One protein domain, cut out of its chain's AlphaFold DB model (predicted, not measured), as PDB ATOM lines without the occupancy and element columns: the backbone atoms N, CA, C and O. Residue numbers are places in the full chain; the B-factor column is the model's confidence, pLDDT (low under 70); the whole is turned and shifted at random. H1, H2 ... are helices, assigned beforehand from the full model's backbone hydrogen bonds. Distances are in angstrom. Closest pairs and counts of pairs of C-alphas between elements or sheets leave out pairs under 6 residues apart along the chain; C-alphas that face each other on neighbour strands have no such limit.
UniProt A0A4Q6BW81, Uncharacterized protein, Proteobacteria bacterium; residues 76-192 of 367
ATOM      1  N   SER A  76     219.121 191.434  84.222       89.38
ATOM      2  CA  SER A  76     220.157 191.647  85.233       89.38
ATOM      3  C   SER A  76     220.634 190.301  85.780       89.38
ATOM      4  O   SER A  76     219.841 189.356  85.836       89.38
ATOM      5  N   PRO A  77     221.896 190.186  86.233       89.81
ATOM      6  CA  PRO A  77     222.389 188.960  86.863       89.81
ATOM      7  C   PRO A  77     221.543 188.524  88.067       89.81
ATOM      8  O   PRO A  77     221.333 187.330  88.281       89.81
ATOM      9  N   THR A  78     221.007 189.486  88.825       89.00
ATOM     10  CA  THR A  78     220.094 189.214  89.942       89.00
ATOM     11  C   THR A  78     218.797 188.579  89.454       89.00
ATOM     12  O   THR A  78     218.403 187.539  89.971       89.00
ATOM     13  N   ILE A  79     218.165 189.154  88.426       92.12
ATOM     14  CA  ILE A  79     216.935 188.609  87.835       92.12
ATOM     15  C   ILE A  79     217.175 187.195  87.297       92.12
ATOM     16  O   ILE A  79     216.411 186.291  87.621       92.12
ATOM     17  N   ALA A  80     218.272 186.981  86.563       91.56
ATOM     18  CA  ALA A  80     218.633 185.662  86.045       91.56
ATOM     19  C   ALA A  80     218.840 184.631  87.169       91.56
ATOM     20  O   ALA A  80     218.399 183.490  87.057       91.56
ATOM     21  N   THR A  81     219.455 185.041  88.283       90.44
ATOM     22  CA  THR A  81     219.640 184.184  89.463       90.44
ATOM     23  C   THR A  81     218.302 183.808  90.102       90.44
ATOM     24  O   THR A  81     218.089 182.647  90.447       90.44
ATOM     25  N   LEU A  82     217.383 184.765  90.247       91.62
ATOM     26  CA  LEU A  82     216.046 184.506  90.793       91.62
ATOM     27  C   LEU A  82     215.220 183.598  89.867       91.62
ATOM     28  O   LEU A  82     214.591 182.655  90.349       91.62
ATOM     29  N   ASP A  83     215.279 183.834  88.554       92.81
ATOM     30  CA  ASP A  83     214.626 183.006  87.534       92.81
ATOM     31  C   ASP A  83     215.137 181.563  87.570       92.81
ATOM     32  O   ASP A  83     214.351 180.616  87.544       92.81
ATOM     33  N   GLU A  84     216.450 181.387  87.704       92.19
ATOM     34  CA  GLU A  84     217.082 180.077  87.820       92.19
ATOM     35  C   GLU A  84     216.640 179.329  89.085       92.19
ATOM     36  O   GLU A  84     216.374 178.127  89.050       92.19
ATOM     37  N   ILE A  85     216.516 180.030  90.212       91.31
ATOM     38  CA  ILE A  85     216.068 179.431  91.474       91.31
ATOM     39  C   ILE A  85     214.607 178.995  91.377       91.31
ATOM     40  O   ILE A  85     214.286 177.869  91.758       91.31
ATOM     41  N   GLU A  86     213.726 179.838  90.832       91.56
ATOM     42  CA  GLU A  86     212.335 179.457  90.567       91.56
ATOM     43  C   GLU A  86     212.252 178.239  89.641       91.56
ATOM     44  O   GLU A  86     211.539 177.282  89.950       91.56
ATOM     45  N   ARG A  87     213.022 178.237  88.546       92.38
ATOM     46  CA  ARG A  87     213.082 177.124  87.594       92.38
ATOM     47  C   ARG A  87     213.524 175.828  88.269       92.38
ATOM     48  O   ARG A  87     212.899 174.793  88.055       92.38
ATOM     49  N   ARG A  88     214.551 175.870  89.123       93.06
ATOM     50  CA  ARG A  88     215.008 174.693  89.881       93.06
ATOM     51  C   ARG A  88     213.940 174.180  90.845       93.06
ATOM     52  O   ARG A  88     213.757 172.972  90.946       93.06
ATOM     53  N   PHE A  89     213.198 175.065  91.511       92.94
ATOM     54  CA  PHE A  89     212.076 174.663  92.370       92.94
ATOM     55  C   PHE A  89     210.852 174.156  91.599       92.94
ATOM     56  O   PHE A  89     210.004 173.491  92.193       92.94
ATOM     57  N   ALA A  90     210.740 174.438  90.299       91.69
ATOM     58  CA  ALA A  90     209.738 173.808  89.449       91.69
ATOM     59  C   ALA A  90     210.040 172.338  89.138       91.69
ATOM     60  O   ALA A  90     209.135 171.627  88.719       91.69
ATOM     61  N   GLY A  91     211.263 171.862  89.389       91.62
ATOM     62  CA  GLY A  91     211.633 170.463  89.204       91.62
ATOM     63  C   GLY A  91     211.349 169.922  87.796       91.62
ATOM     64  O   GLY A  91     210.908 170.617  86.881       91.62
ATOM     65  N   SER A  92     211.627 168.640  87.611       95.12
ATOM     66  CA  SER A  92     211.277 167.909  86.397       95.12
ATOM     67  C   SER A  92     211.052 166.458  86.791       95.12
ATOM     68  O   SER A  92     211.984 165.784  87.227       95.12
ATOM     69  N   TYR A  93     209.799 166.011  86.726       94.50
ATOM     70  CA  TYR A  93     209.369 164.768  87.357       94.50
ATOM     71  C   TYR A  93     209.018 163.710  86.325       94.50
ATOM     72  O   TYR A  93     208.215 163.953  85.423       94.50
ATOM     73  N   ARG A  94     209.586 162.514  86.472       94.81
ATOM     74  CA  ARG A  94     209.213 161.354  85.659       94.81
ATOM     75  C   ARG A  94     207.924 160.772  86.211       94.81
ATOM     76  O   ARG A  94     207.885 160.372  87.370       94.81
ATOM     77  N   VAL A  95     206.888 160.729  85.382       92.62
ATOM     78  CA  VAL A  95     205.570 160.209  85.753       92.62
ATOM     79  C   VAL A  95     205.290 158.948  84.932       92.62
ATOM     80  O   VAL A  95     205.417 159.004  83.707       92.62
ATOM     81  N   PRO A  96     204.914 157.817  85.560       88.94
ATOM     82  CA  PRO A  96     204.553 156.602  84.835       88.94
ATOM     83  C   PRO A  96     203.492 156.859  83.755       88.94
ATOM     84  O   PRO A  96     202.510 157.561  83.994       88.94
ATOM     85  N   GLY A  97     203.694 156.300  82.560       88.00
ATOM     86  CA  GLY A  97     202.783 156.479  81.421       88.00
ATOM     87  C   GLY A  97     202.927 157.810  80.669       88.00
ATOM     88  O   GLY A  97     202.094 158.114  79.818       88.00
ATOM     89  N   ARG A  98     203.957 158.613  80.963       89.00
ATOM     90  CA  ARG A  98     204.307 159.825  80.209       89.00
ATOM     91  C   ARG A  98     205.699 159.686  79.598       89.00
ATOM     92  O   ARG A  98     206.645 159.337  80.298       89.00
ATOM     93  N   ASP A  99     205.824 160.054  78.327       89.75
ATOM     94  CA  ASP A  99     207.110 160.019  77.614       89.75
ATOM     95  C   ASP A  99     208.034 161.184  77.998       89.75
ATOM     96  O   ASP A  99     209.253 161.098  77.853       89.75
ATOM     97  N   GLN A 100     207.463 162.287  78.492       92.94
ATOM     98  CA  GLN A 100     208.204 163.489  78.867       92.94
ATOM     99  C   GLN A 100     208.047 163.802  80.361       92.94
ATOM    100  O   GLN A 100     206.940 163.684  80.900       92.94
ATOM    101  N   PRO A 101     209.126 164.249  81.032       94.06
ATOM    102  CA  PRO A 101     209.043 164.745  82.395       94.06
ATOM    103  C   PRO A 101     208.093 165.940  82.529       94.06
ATOM    104  O   PRO A 101     208.051 166.823  81.673       94.06
ATOM    105  N   ILE A 102     207.374 166.004  83.647       94.00
ATOM    106  CA  ILE A 102     206.435 167.084  83.949       94.00
ATOM    107  C   ILE A 102     207.112 168.096  84.882       94.00
ATOM    108  O   ILE A 102     207.518 167.715  85.983       94.00
ATOM    109  N   PRO A 103     207.221 169.383  84.511       93.94
ATOM    110  CA  PRO A 103     207.613 170.425  85.451       93.94
ATOM    111  C   PRO A 103     206.449 170.745  86.400       93.94
ATOM    112  O   PRO A 103     205.313 170.949  85.967       93.94
ATOM    113  N   ALA A 104     206.716 170.829  87.702       92.38
ATOM    114  CA  ALA A 104     205.732 171.203  88.715       92.38
ATOM    115  C   ALA A 104     206.338 172.111  89.797       92.38
ATOM    116  O   ALA A 104     207.168 171.697  90.606       92.38
ATOM    117  N   ARG A 105     205.868 173.365  89.840       91.56
ATOM    118  CA  ARG A 105     206.254 174.363  90.852       91.56
ATOM    119  C   ARG A 105     206.118 173.818  92.269       91.56
ATOM    120  O   ARG A 105     205.093 173.226  92.591       91.56
ATOM    121  N   ALA A 106     207.111 174.113  93.105       90.31
ATOM    122  CA  ALA A 106     207.080 173.814  94.529       90.31
ATOM    123  C   ALA A 106     205.775 174.292  95.185       90.31
ATOM    124  O   ALA A 106     205.392 175.462  95.061       90.31
ATOM    125  N   MET A 107     205.114 173.376  95.889       89.81
ATOM    126  CA  MET A 107     203.961 173.667  96.732       89.81
ATOM    127  C   MET A 107     204.361 174.518  97.945       89.81
ATOM    128  O   MET A 107     205.451 174.347  98.501       89.81
ATOM    129  N   PHE A 108     203.472 175.424  98.364       85.75
ATOM    130  CA  PHE A 108     203.642 176.127  99.630       85.75
ATOM    131  C   PHE A 108     203.385 175.158 100.783       85.75
ATOM    132  O   PHE A 108     202.331 174.529 100.852       85.75
ATOM    133  N   HIS A 109     204.323 175.069 101.715       81.12
ATOM    134  CA  HIS A 109     204.142 174.306 102.943       81.12
ATOM    135  C   HIS A 109     204.455 175.206 104.120       81.12
ATOM    136  O   HIS A 109     205.616 175.509 104.345       81.12
ATOM    137  N   SER A 110     203.452 175.648 104.880       70.00
ATOM    138  CA  SER A 110     203.753 176.300 106.156       70.00
ATOM    139  C   SER A 110     204.204 175.239 107.158       70.00
ATOM    140  O   SER A 110     203.496 174.257 107.382       70.00
ATOM    141  N   SER A 111     205.343 175.455 107.818       61.50
ATOM    142  CA  SER A 111     205.810 174.613 108.929       61.50
ATOM    143  C   SER A 111     204.924 174.733 110.183       61.50
ATOM    144  O   SER A 111     205.341 174.354 111.277       61.50
ATOM    145  N   HIS A 112     203.728 175.316 110.058       59.84
ATOM    146  CA  HIS A 112     202.825 175.559 111.166       59.84
ATOM    147  C   HIS A 112     202.145 174.251 111.589       59.84
ATOM    148  O   HIS A 112     201.654 173.516 110.726       59.84
ATOM    149  N   PRO A 113     201.987 173.996 112.901       52.00
ATOM    150  CA  PRO A 113     201.289 172.812 113.408       52.00
ATOM    151  C   PRO A 113     199.832 172.648 112.923       52.00
ATOM    152  O   PRO A 113     199.240 171.582 113.070       52.00
ATOM    153  N   GLN A 114     199.243 173.681 112.312       49.53
ATOM    154  CA  GLN A 114     197.905 173.614 111.714       49.53
ATOM    155  C   GLN A 114     197.921 172.881 110.362       49.53
ATOM    156  O   GLN A 114     196.972 172.173 110.052       49.53
ATOM    157  N   ASN A 115     199.020 172.938 109.603       46.94
ATOM    158  CA  ASN A 115     199.174 172.151 108.375       46.94
ATOM    159  C   ASN A 115     199.544 170.686 108.655       46.94
ATOM    160  O   ASN A 115     199.301 169.822 107.819       46.94
ATOM    161  N   THR A 116     200.077 170.376 109.843       48.91
ATOM    162  CA  THR A 116     200.244 168.985 110.303       48.91
ATOM    163  C   THR A 116     198.937 168.336 110.766       48.91
ATOM    164  O   THR A 116     198.948 167.150 111.085       48.91
ATOM    165  N   GLN A 117     197.819 169.080 110.786       46.72
ATOM    166  CA  GLN A 117     196.473 168.534 111.009       46.72
ATOM    167  C   GLN A 117     195.831 167.959 109.738       46.72
ATOM    168  O   GLN A 117     194.642 167.644 109.754       46.72
ATOM    169  N   LEU A 118     196.594 167.781 108.652       51.12
ATOM    170  CA  LEU A 118     196.178 166.851 107.609       51.12
ATOM    171  C   LEU A 118     195.948 165.485 108.269       51.12
ATOM    172  O   LEU A 118     196.825 164.932 108.939       51.12
ATOM    173  N   ASP A 119     194.705 165.028 108.141       45.44
ATOM    174  CA  ASP A 119     194.149 163.744 108.527       45.44
ATOM    175  C   ASP A 119     195.247 162.683 108.617       45.44
ATOM    176  O   ASP A 119     195.879 162.372 107.611       45.44
ATOM    177  N   GLY A 120     195.517 162.162 109.826       50.56
ATOM    178  CA  GLY A 120     196.748 161.443 110.223       50.56
ATOM    179  C   GLY A 120     197.277 160.322 109.304       50.56
ATOM    180  O   GLY A 120     198.387 159.830 109.500       50.56
ATOM    181  N   LYS A 121     196.535 159.962 108.256       52.25
ATOM    182  CA  LYS A 121     196.959 159.207 107.074       52.25
ATOM    183  C   LYS A 121     198.137 159.848 106.315       52.25
ATOM    184  O   LYS A 121     199.001 159.104 105.854       52.25
ATOM    185  N   GLY A 122     198.207 161.180 106.194       56.34
ATOM    186  CA  GLY A 122     199.321 161.877 105.523       56.34
ATOM    187  C   GLY A 122     200.656 161.689 106.255       56.34
ATOM    188  O   GLY A 122     201.655 161.287 105.657       56.34
ATOM    189  N   ASN A 123     200.636 161.847 107.582       61.62
ATOM    190  CA  ASN A 123     201.795 161.604 108.443       61.62
ATOM    191  C   ASN A 123     202.231 160.133 108.445       61.62
ATOM    192  O   ASN A 123     203.425 159.864 108.417       61.62
ATOM    193  N   ALA A 124     201.303 159.169 108.420       63.44
ATOM    194  CA  ALA A 124     201.653 157.747 108.360       63.44
ATOM    195  C   ALA A 124     202.347 157.360 107.039       63.44
ATOM    196  O   ALA A 124     203.336 156.629 107.055       63.44
ATOM    197  N   ALA A 125     201.880 157.876 105.896       61.25
ATOM    198  CA  ALA A 125     202.511 157.630 104.599       61.25
ATOM    199  C   ALA A 125     203.880 158.322 104.476       61.25
ATOM    200  O   ALA A 125     204.825 157.719 103.969       61.25
ATOM    201  N   LEU A 126     204.021 159.536 105.019       64.25
ATOM    202  CA  LEU A 126     205.319 160.199 105.183       64.25
ATOM    203  C   LEU A 126     206.255 159.425 106.104       64.25
ATOM    204  O   LEU A 126     207.431 159.301 105.788       64.25
ATOM    205  N   HIS A 127     205.753 158.875 107.211       63.41
ATOM    206  CA  HIS A 127     206.528 158.017 108.102       63.41
ATOM    207  C   HIS A 127     206.949 156.713 107.416       63.41
ATOM    208  O   HIS A 127     208.086 156.295 107.600       63.41
ATOM    209  N   MET A 128     206.102 156.100 106.585       66.75
ATOM    210  CA  MET A 128     206.482 154.929 105.783       66.75
ATOM    211  C   MET A 128     207.508 155.276 104.704       66.75
ATOM    212  O   MET A 128     208.450 154.511 104.498       66.75
ATOM    213  N   LEU A 129     207.377 156.429 104.038       64.06
ATOM    214  CA  LEU A 129     208.422 156.916 103.143       64.06
ATOM    215  C   LEU A 129     209.699 157.224 103.900       64.06
ATOM    216  O   LEU A 129     210.750 156.866 103.404       64.06
ATOM    217  N   ALA A 130     209.628 157.824 105.087       62.06
ATOM    218  CA  ALA A 130     210.779 158.052 105.947       62.06
ATOM    219  C   ALA A 130     211.443 156.722 106.311       62.06
ATOM    220  O   ALA A 130     212.649 156.595 106.167       62.06
ATOM    221  N   GLN A 131     210.667 155.705 106.690       62.16
ATOM    222  CA  GLN A 131     211.155 154.364 107.016       62.16
ATOM    223  C   GLN A 131     211.792 153.661 105.808       62.16
ATOM    224  O   GLN A 131     212.864 153.078 105.946       62.16
ATOM    225  N   ARG A 132     211.191 153.747 104.612       64.56
ATOM    226  CA  ARG A 132     211.791 153.223 103.371       64.56
ATOM    227  C   ARG A 132     213.010 154.038 102.944       64.56
ATOM    228  O   ARG A 132     214.010 153.465 102.527       64.56
ATOM    229  N   ALA A 133     212.965 155.357 103.104       57.66
ATOM    230  CA  ALA A 133     214.045 156.293 102.826       57.66
ATOM    231  C   ALA A 133     215.223 156.140 103.783       57.66
ATOM    232  O   ALA A 133     216.345 156.399 103.375       57.66
ATOM    233  N   CYS A 134     215.002 155.675 105.016       48.47
ATOM    234  CA  CYS A 134     216.051 155.340 105.978       48.47
ATOM    235  C   CYS A 134     216.975 154.203 105.505       48.47
ATOM    236  O   CYS A 134     218.004 153.985 106.135       48.47
ATOM    237  N   SER A 135     216.679 153.538 104.382       54.25
ATOM    238  CA  SER A 135     217.656 152.698 103.672       54.25
ATOM    239  C   SER A 135     218.767 153.511 102.979       54.25
ATOM    240  O   SER A 135     219.818 152.960 102.665       54.25
ATOM    241  N   THR A 136     218.589 154.829 102.794       69.44
ATOM    242  CA  THR A 136     219.613 155.764 102.299       69.44
ATOM    243  C   THR A 136     219.666 157.039 103.168       69.44
ATOM    244  O   THR A 136     218.734 157.848 103.170       69.44
ATOM    245  N   PRO A 137     220.764 157.302 103.902       72.06
ATOM    246  CA  PRO A 137     220.878 158.486 104.767       72.06
ATOM    247  C   PRO A 137     220.605 159.831 104.064       72.06
ATOM    248  O   PRO A 137     220.171 160.794 104.700       72.06
ATOM    249  N   ILE A 138     220.835 159.899 102.749       79.12
ATOM    250  CA  ILE A 138     220.628 161.091 101.916       79.12
ATOM    251  C   ILE A 138     219.141 161.472 101.844       79.12
ATOM    252  O   ILE A 138     218.795 162.637 102.061       79.12
ATOM    253  N   LEU A 139     218.251 160.504 101.595       80.81
ATOM    254  CA  LEU A 139     216.823 160.776 101.426       80.81
ATOM    255  C   LEU A 139     216.158 161.176 102.751       80.81
ATOM    256  O   LEU A 139     215.299 162.054 102.765       80.81
ATOM    257  N   GLY A 140     216.608 160.614 103.879       81.00
ATOM    258  CA  GLY A 140     216.123 161.002 105.209       81.00
ATOM    259  C   GLY A 140     216.389 162.476 105.547       81.00
ATOM    260  O   GLY A 140     215.518 163.162 106.085       81.00
ATOM    261  N   GLY A 141     217.568 162.995 105.184       82.62
ATOM    262  CA  GLY A 141     217.893 164.418 105.339       82.62
ATOM    263  C   GLY A 141     217.051 165.320 104.431       82.62
ATOM    264  O   GLY A 141     216.535 166.342 104.883       82.62
ATOM    265  N   ALA A 142     216.865 164.923 103.167       86.88
ATOM    266  CA  ALA A 142     216.032 165.652 102.211       86.88
ATOM    267  C   ALA A 142     214.559 165.718 102.651       86.88
ATOM    268  O   ALA A 142     213.941 166.783 102.585       86.88
ATOM    269  N   LEU A 143     214.015 164.607 103.156       84.62
ATOM    270  CA  LEU A 143     212.647 164.534 103.666       84.62
ATOM    271  C   LEU A 143     212.444 165.470 104.857       84.62
ATOM    272  O   LEU A 143     211.501 166.259 104.860       84.62
ATOM    273  N   ARG A 144     213.363 165.442 105.831       82.75
ATOM    274  CA  ARG A 144     213.329 166.354 106.981       82.75
ATOM    275  C   ARG A 144     213.315 167.819 106.529       82.75
ATOM    276  O   ARG A 144     212.489 168.593 107.003       82.75
ATOM    277  N   ALA A 145     214.172 168.187 105.577       84.94
ATOM    278  CA  ALA A 145     214.211 169.548 105.044       84.94
ATOM    279  C   ALA A 145     212.883 169.954 104.373       84.94
ATOM    280  O   ALA A 145     212.411 171.071 104.584       84.94
ATOM    281  N   CYS A 146     212.244 169.043 103.628       87.31
ATOM    282  CA  CYS A 146     210.924 169.271 103.028       87.31
ATOM    283  C   CYS A 146     209.822 169.448 104.084       87.31
ATOM    284  O   CYS A 146     209.017 170.368 103.967       87.31
ATOM    285  N   MET A 147     209.810 168.616 105.133       81.81
ATOM    286  CA  MET A 147     208.822 168.691 106.220       81.81
ATOM    287  C   MET A 147     208.935 169.985 107.035       81.81
ATOM    288  O   MET A 147     207.931 170.497 107.530       81.81
ATOM    289  N   HIS A 148     210.142 170.544 107.151       82.06
ATOM    290  CA  HIS A 148     210.367 171.851 107.775       82.06
ATOM    291  C   HIS A 148     210.220 173.031 106.806       82.06
ATOM    292  O   HIS A 148     210.498 174.160 107.199       82.06
ATOM    293  N   ALA A 149     209.789 172.796 105.562       86.81
ATOM    294  CA  ALA A 149     209.633 173.829 104.537       86.81
ATOM    295  C   ALA A 149     210.938 174.577 104.184       86.81
ATOM    296  O   ALA A 149     210.918 175.726 103.736       86.81
ATOM    297  N   ARG A 150     212.094 173.929 104.381       87.31
ATOM    298  CA  ARG A 150     213.438 174.454 104.082       87.31
ATOM    299  C   ARG A 150     214.237 173.617 103.062       87.31
ATOM    300  O   ARG A 150     215.464 173.587 103.188       87.31
ATOM    301  N   PRO A 151     213.639 172.912 102.081       90.50
ATOM    302  CA  PRO A 151     214.436 172.079 101.191       90.50
ATOM    303  C   PRO A 151     215.253 172.920 100.207       90.50
ATOM    304  O   PRO A 151     214.833 173.996  99.771       90.50
ATOM    305  N   THR A 152     216.400 172.397  99.780       90.19
ATOM    306  CA  THR A 152     216.990 172.820  98.504       90.19
ATOM    307  C   THR A 152     216.114 172.337  97.338       90.19
ATOM    308  O   THR A 152     215.340 171.387  97.506       90.19
ATOM    309  N   PRO A 153     216.233 172.925  96.132       91.75
ATOM    310  CA  PRO A 153     215.509 172.427  94.961       91.75
ATOM    311  C   PRO A 153     215.747 170.934  94.686       91.75
ATOM    312  O   PRO A 153     214.821 170.205  94.336       91.75
ATOM    313  N   GLU A 154     216.974 170.460  94.909       91.44
ATOM    314  CA  GLU A 154     217.374 169.064  94.703       91.44
ATOM    315  C   GLU A 154     216.710 168.143  95.721       91.44
ATOM    316  O   GLU A 154     216.213 167.082  95.356       91.44
ATOM    317  N   GLN A 155     216.662 168.556  96.990       90.81
ATOM    318  CA  GLN A 155     215.997 167.801  98.051       90.81
ATOM    319  C   GLN A 155     214.495 167.688  97.785       90.81
ATOM    320  O   GLN A 155     213.948 166.589  97.871       90.81
ATOM    321  N   LEU A 156     213.841 168.793  97.406       92.69
ATOM    322  CA  LEU A 156     212.419 168.771  97.064       92.69
ATOM    323  C   LEU A 156     212.151 167.888  95.841       92.69
ATOM    324  O   LEU A 156     211.207 167.098  95.856       92.69
ATOM    325  N   THR A 157     212.997 167.988  94.810       93.44
ATOM    326  CA  THR A 157     212.876 167.166  93.601       93.44
ATOM    327  C   THR A 157     213.035 165.684  93.933       93.44
ATOM    328  O   THR A 157     212.215 164.872  93.516       93.44
ATOM    329  N   MET A 158     214.043 165.338  94.736       91.44
ATOM    330  CA  MET A 158     214.333 163.969  95.160       91.44
ATOM    331  C   MET A 158     213.173 163.355  95.951       91.44
ATOM    332  O   MET A 158     212.728 162.256  95.631       91.44
ATOM    333  N   VAL A 159     212.654 164.066  96.956       90.19
ATOM    334  CA  VAL A 159     211.542 163.577  97.785       90.19
ATOM    335  C   VAL A 159     210.254 163.482  96.970       90.19
ATOM    336  O   VAL A 159     209.542 162.486  97.068       90.19
ATOM    337  N   THR A 160     209.972 164.481  96.130       92.38
ATOM    338  CA  THR A 160     208.794 164.449  95.256       92.38
ATOM    339  C   THR A 160     208.886 163.276  94.283       92.38
ATOM    340  O   THR A 160     207.937 162.509  94.204       92.38
ATOM    341  N   GLN A 161     210.020 163.063  93.607       93.25
ATOM    342  CA  GLN A 161     210.186 161.928  92.694       93.25
ATOM    343  C   GLN A 161     210.035 160.583  93.418       93.25
ATOM    344  O   GLN A 161     209.341 159.709  92.914       93.25
ATOM    345  N   ALA A 162     210.586 160.437  94.627       89.44
ATOM    346  CA  ALA A 162     210.429 159.215  95.417       89.44
ATOM    347  C   ALA A 162     208.956 158.913  95.765       89.44
ATOM    348  O   ALA A 162     208.552 157.752  95.782       89.44
ATOM    349  N   LEU A 163     208.137 159.944  96.009       88.12
ATOM    350  CA  LEU A 163     206.692 159.780  96.203       88.12
ATOM    351  C   LEU A 163     205.990 159.307  94.922       88.12
ATOM    352  O   LEU A 163     205.114 158.444  94.987       88.12
ATOM    353  N   ILE A 164     206.387 159.848  93.766       90.19
ATOM    354  CA  ILE A 164     205.856 159.443  92.457       90.19
ATOM    355  C   ILE A 164     206.201 157.983  92.175       90.19
ATOM    356  O   ILE A 164     205.311 157.200  91.850       90.19
ATOM    357  N   ASP A 165     207.465 157.610  92.367       88.75
ATOM    358  CA  ASP A 165     207.969 156.253  92.136       88.75
ATOM    359  C   ASP A 165     207.290 155.232  93.066       88.75
ATOM    360  O   ASP A 165     207.076 154.080  92.692       88.75
ATOM    361  N   ALA A 166     206.878 155.660  94.265       85.38
ATOM    362  CA  ALA A 166     206.094 154.860  95.204       85.38
ATOM    363  C   ALA A 166     204.584 154.792  94.874       85.38
ATOM    364  O   ALA A 166     203.822 154.181  95.626       85.38
ATOM    365  N   GLY A 167     204.136 155.400  93.770       87.50
ATOM    366  CA  GLY A 167     202.748 155.345  93.300       87.50
ATOM    367  C   GLY A 167     201.793 156.301  94.020       87.50
ATOM    368  O   GLY A 167     200.579 156.100  93.992       87.50
ATOM    369  N   HIS A 168     202.300 157.346  94.682       87.06
ATOM    370  CA  HIS A 168     201.464 158.243  95.487       87.06
ATOM    371  C   HIS A 168     200.751 159.352  94.713       87.06
ATOM    372  O   HIS A 168     199.969 160.089  95.319       87.06
ATOM    373  N   LEU A 169     200.963 159.457  93.398       85.81
ATOM    374  CA  LEU A 169     200.335 160.506  92.596       85.81
ATOM    375  C   LEU A 169     198.796 160.380  92.499       85.81
ATOM    376  O   LEU A 169     198.134 161.374  92.230       85.81
ATOM    377  N   GLY A 170     198.230 159.212  92.839       72.38
ATOM    378  CA  GLY A 170     196.788 158.966  92.999       72.38
ATOM    379  C   GLY A 170     195.983 158.936  91.691       72.38
ATOM    380  O   GLY A 170     196.252 159.700  90.781       72.38
ATOM    381  N   GLY A 171     194.944 158.093  91.617       65.81
ATOM    382  CA  GLY A 171     194.028 158.004  90.464       65.81
ATOM    383  C   GLY A 171     194.581 157.232  89.256       65.81
ATOM    384  O   GLY A 171     195.782 157.012  89.140       65.81
ATOM    385  N   ALA A 172     193.690 156.799  88.357       56.44
ATOM    386  CA  ALA A 172     194.056 156.245  87.052       56.44
ATOM    387  C   ALA A 172     193.881 157.341  85.989       56.44
ATOM    388  O   ALA A 172     192.775 157.853  85.827       56.44
ATOM    389  N   GLY A 173     194.948 157.726  85.282       62.97
ATOM    390  CA  GLY A 173     194.860 158.707  84.197       62.97
ATOM    391  C   GLY A 173     196.147 159.500  83.947       62.97
ATOM    392  O   GLY A 173     197.130 159.345  84.671       62.97
ATOM    393  N   PRO A 174     196.163 160.351  82.908       70.31
ATOM    394  CA  PRO A 174     197.320 161.163  82.570       70.31
ATOM    395  C   PRO A 174     197.490 162.289  83.590       70.31
ATOM    396  O   PRO A 174     196.810 163.310  83.533       70.31
ATOM    397  N   HIS A 175     198.440 162.131  84.503       82.19
ATOM    398  CA  HIS A 175     198.699 163.148  85.514       82.19
ATOM    399  C   HIS A 175     199.384 164.393  84.942       82.19
ATOM    400  O   HIS A 175     200.120 164.306  83.953       82.19
ATOM    401  N   GLY A 176     199.145 165.542  85.567       87.88
ATOM    402  CA  GLY A 176     199.734 166.839  85.254       87.88
ATOM    403  C   GLY A 176     200.490 167.463  86.431       87.88
ATOM    404  O   GLY A 176     200.634 166.891  87.510       87.88
ATOM    405  N   SER A 177     200.968 168.692  86.228       90.50
ATOM    406  CA  SER A 177     201.713 169.449  87.247       90.50
ATOM    407  C   SER A 177     200.881 169.754  88.498       90.50
ATOM    408  O   SER A 177     201.422 169.857  89.600       90.50
ATOM    409  N   GLN A 178     199.560 169.874  88.346       88.38
ATOM    410  CA  GLN A 178     198.631 170.094  89.452       88.38
ATOM    411  C   GLN A 178     198.514 168.865  90.361       88.38
ATOM    412  O   GLN A 178     198.492 169.036  91.578       88.38
ATOM    413  N   ASP A 179     198.529 167.649  89.809       90.25
ATOM    414  CA  ASP A 179     198.477 166.409  90.596       90.25
ATOM    415  C   ASP A 179     199.731 166.245  91.458       90.25
ATOM    416  O   ASP A 179     199.640 165.917  92.640       90.25
ATOM    417  N   ILE A 180     200.904 166.584  90.911       91.31
ATOM    418  CA  ILE A 180     202.163 166.606  91.670       91.31
ATOM    419  C   ILE A 180     202.073 167.591  92.842       91.31
ATOM    420  O   ILE A 180     202.483 167.263  93.953       91.31
ATOM    421  N   ARG A 181     201.498 168.780  92.638       89.69
ATOM    422  CA  ARG A 181     201.335 169.785  93.706       89.69
ATOM    423  C   ARG A 181     200.307 169.372  94.754       89.69
ATOM    424  O   ARG A 181     200.524 169.601  95.941       89.69
ATOM    425  N   LEU A 182     199.213 168.735  94.340       86.25
ATOM    426  CA  LEU A 182     198.222 168.160  95.252       86.25
ATOM    427  C   LEU A 182     198.825 167.024  96.081       86.25
ATOM    428  O   LEU A 182     198.590 166.963  97.286       86.25
ATOM    429  N   MET A 183     199.654 166.174  95.470       88.62
ATOM    430  CA  MET A 183     200.441 165.176  96.187       88.62
ATOM    431  C   MET A 183     201.396 165.854  97.177       88.62
ATOM    432  O   MET A 183     201.370 165.520  98.355       88.62
ATOM    433  N   GLN A 184     202.180 166.850  96.756       89.06
ATOM    434  CA  GLN A 184     203.068 167.592  97.659       89.06
ATOM    435  C   GLN A 184     202.311 168.165  98.870       89.06
ATOM    436  O   GLN A 184     202.741 167.970 100.006       89.06
ATOM    437  N   LYS A 185     201.137 168.773  98.643       84.75
ATOM    438  CA  LYS A 185     200.242 169.271  99.699       84.75
ATOM    439  C   LYS A 185     199.768 168.150 100.628       84.75
ATOM    440  O   LYS A 185     199.910 168.275 101.839       84.75
ATOM    441  N   ARG A 186     199.247 167.047 100.077       81.81
ATOM    442  CA  ARG A 186     198.763 165.875 100.835       81.81
ATOM    443  C   ARG A 186     199.851 165.265 101.721       81.81
ATOM    444  O   ARG A 186     199.554 164.749 102.794       81.81
ATOM    445  N   PHE A 187     201.091 165.302 101.248       82.62
ATOM    446  CA  PHE A 187     202.263 164.794 101.947       82.62
ATOM    447  C   PHE A 187     203.016 165.893 102.707       82.62
ATOM    448  O   PHE A 187     204.148 165.664 103.106       82.62
ATOM    449  N   CYS A 188     202.433 167.074 102.931       83.19
ATOM    450  CA  CYS A 188     203.055 168.140 103.727       83.19
ATOM    451  C   CYS A 188     204.517 168.441 103.331       83.19
ATOM    452  O   CYS A 188     205.354 168.713 104.194       83.19
ATOM    453  N   ILE A 189     204.851 168.327 102.043       88.06
ATOM    454  CA  ILE A 189     206.174 168.669 101.524       88.06
ATOM    455  C   ILE A 189     206.071 169.913 100.658       88.06
ATOM    456  O   ILE A 189     205.117 170.112  99.908       88.06
ATOM    457  N   GLY A 190     207.086 170.757 100.744       89.88
ATOM    458  CA  GLY A 190     207.125 171.986  99.980       89.88
ATOM    459  C   GLY A 190     208.123 172.959 100.568       89.88
ATOM    460  O   GLY A 190     209.085 172.573 101.233       89.88
ATOM    461  N   ILE A 191     207.875 174.232 100.312       89.88
ATOM    462  CA  ILE A 191     208.680 175.341 100.802       89.88
ATOM    463  C   ILE A 191     207.747 176.442 101.296       89.88
ATOM    464  O   ILE A 191     206.656 176.606 100.763       89.88
ATOM    465  N   ASP A 192     208.125 177.178 102.332       86.56
ATOM    466  CA  ASP A 192     207.368 178.349 102.782       86.56
ATOM    467  C   ASP A 192     207.988 179.644 102.212       86.56
ATOM    468  O   ASP A 192     208.969 179.629 101.457       86.56
TER     469      ASP A 192
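AT A GLANCE: This is residues 76 to 192 of the 367 residues of an uncharacterized protein of Proteobacteria bacterium (UniProt A0A4Q6BW81). A compact body is built around H4, with the end of H1 meeting the start of H4 nearly in line, and residues 76 to 84, mostly in H1, sticking out from the body as an arm. H3 crosses H4 at a wide angle and makes a helical hairpin with H2, while H5 lies near another side of H4, also at a wide angle to it. The printed part has 117 residues with five named helices, H1 to H5 in order along the chain, and no named strand; the class is all helix. The whole is compact, with a radius of gyration of the C-alphas of 14.1 A, and spans 45 by 34 by 28 A.

IN THESE COORDINATES: H1 runs from residue 77, whose C-alpha is at (222.389, 188.960, 86.863), to residue 89, over 18.5 A. Residues 90 to 120 hold no named element. H2 covers residues 121 to 133, 17.8 A long, and H3 residues 137 to 147, 15.9 A. H4 covers residues 153 to 165, 18.1 A long, from C-alpha 153 at (215.509, 172.427, 94.961). H5 covers residues 177 to 186, 14.4 A long, and ends at C-alpha 186 at (198.763, 165.875, 100.835).

HOW THE PARTS SIT: H1 touches H4 with residues 85 to 89 alone, at a shallow tilt of 20 degrees, the same way; their closest C-alphas are those of Phe 89 and Pro 153, 4.8 A apart. H2 and H3 form a helical hairpin at a shallow tilt of 24 degrees, opposite ways, and H2 touches H3 with residues 130 to 133 alone; the closest C-alphas, of Ala 133 and Leu 139, are 5.5 A apart. H3 touches H4 about perpendicular, at 80 degrees, with the closest C-alphas, of Ala 142 and Gln 155, 4.7 A apart. H4 and H5 are close but not clearly touching, about perpendicular at 89 degrees; their closest C-alphas, of Thr 160 and Gln 184, are 7.0 A apart. H2 and H5 are close but not clearly touching, with the closest C-alphas, of Gly 122 and Arg 186, 6.2 A apart. H1 is apart from H2, H3 and H5. In H1, H2, H3, H4 and H5 every O i to N i+4 pair is within hydrogen-bond range.

THE WHOLE: The two C-alphas farthest apart are those of Ser 76 and Gly 120, at 45.7 A. Without residues 76 to 84, which stand free, the body spans 36 by 31 by 28 A. The printed part has no cut. The links H1 to H2, of 31 residues, and H4 to H5, of 11, are long; the other two are tight. The mean pLDDT of the printed part is 80.6, and residues 111 to 136 and 171 to 173 are under 70.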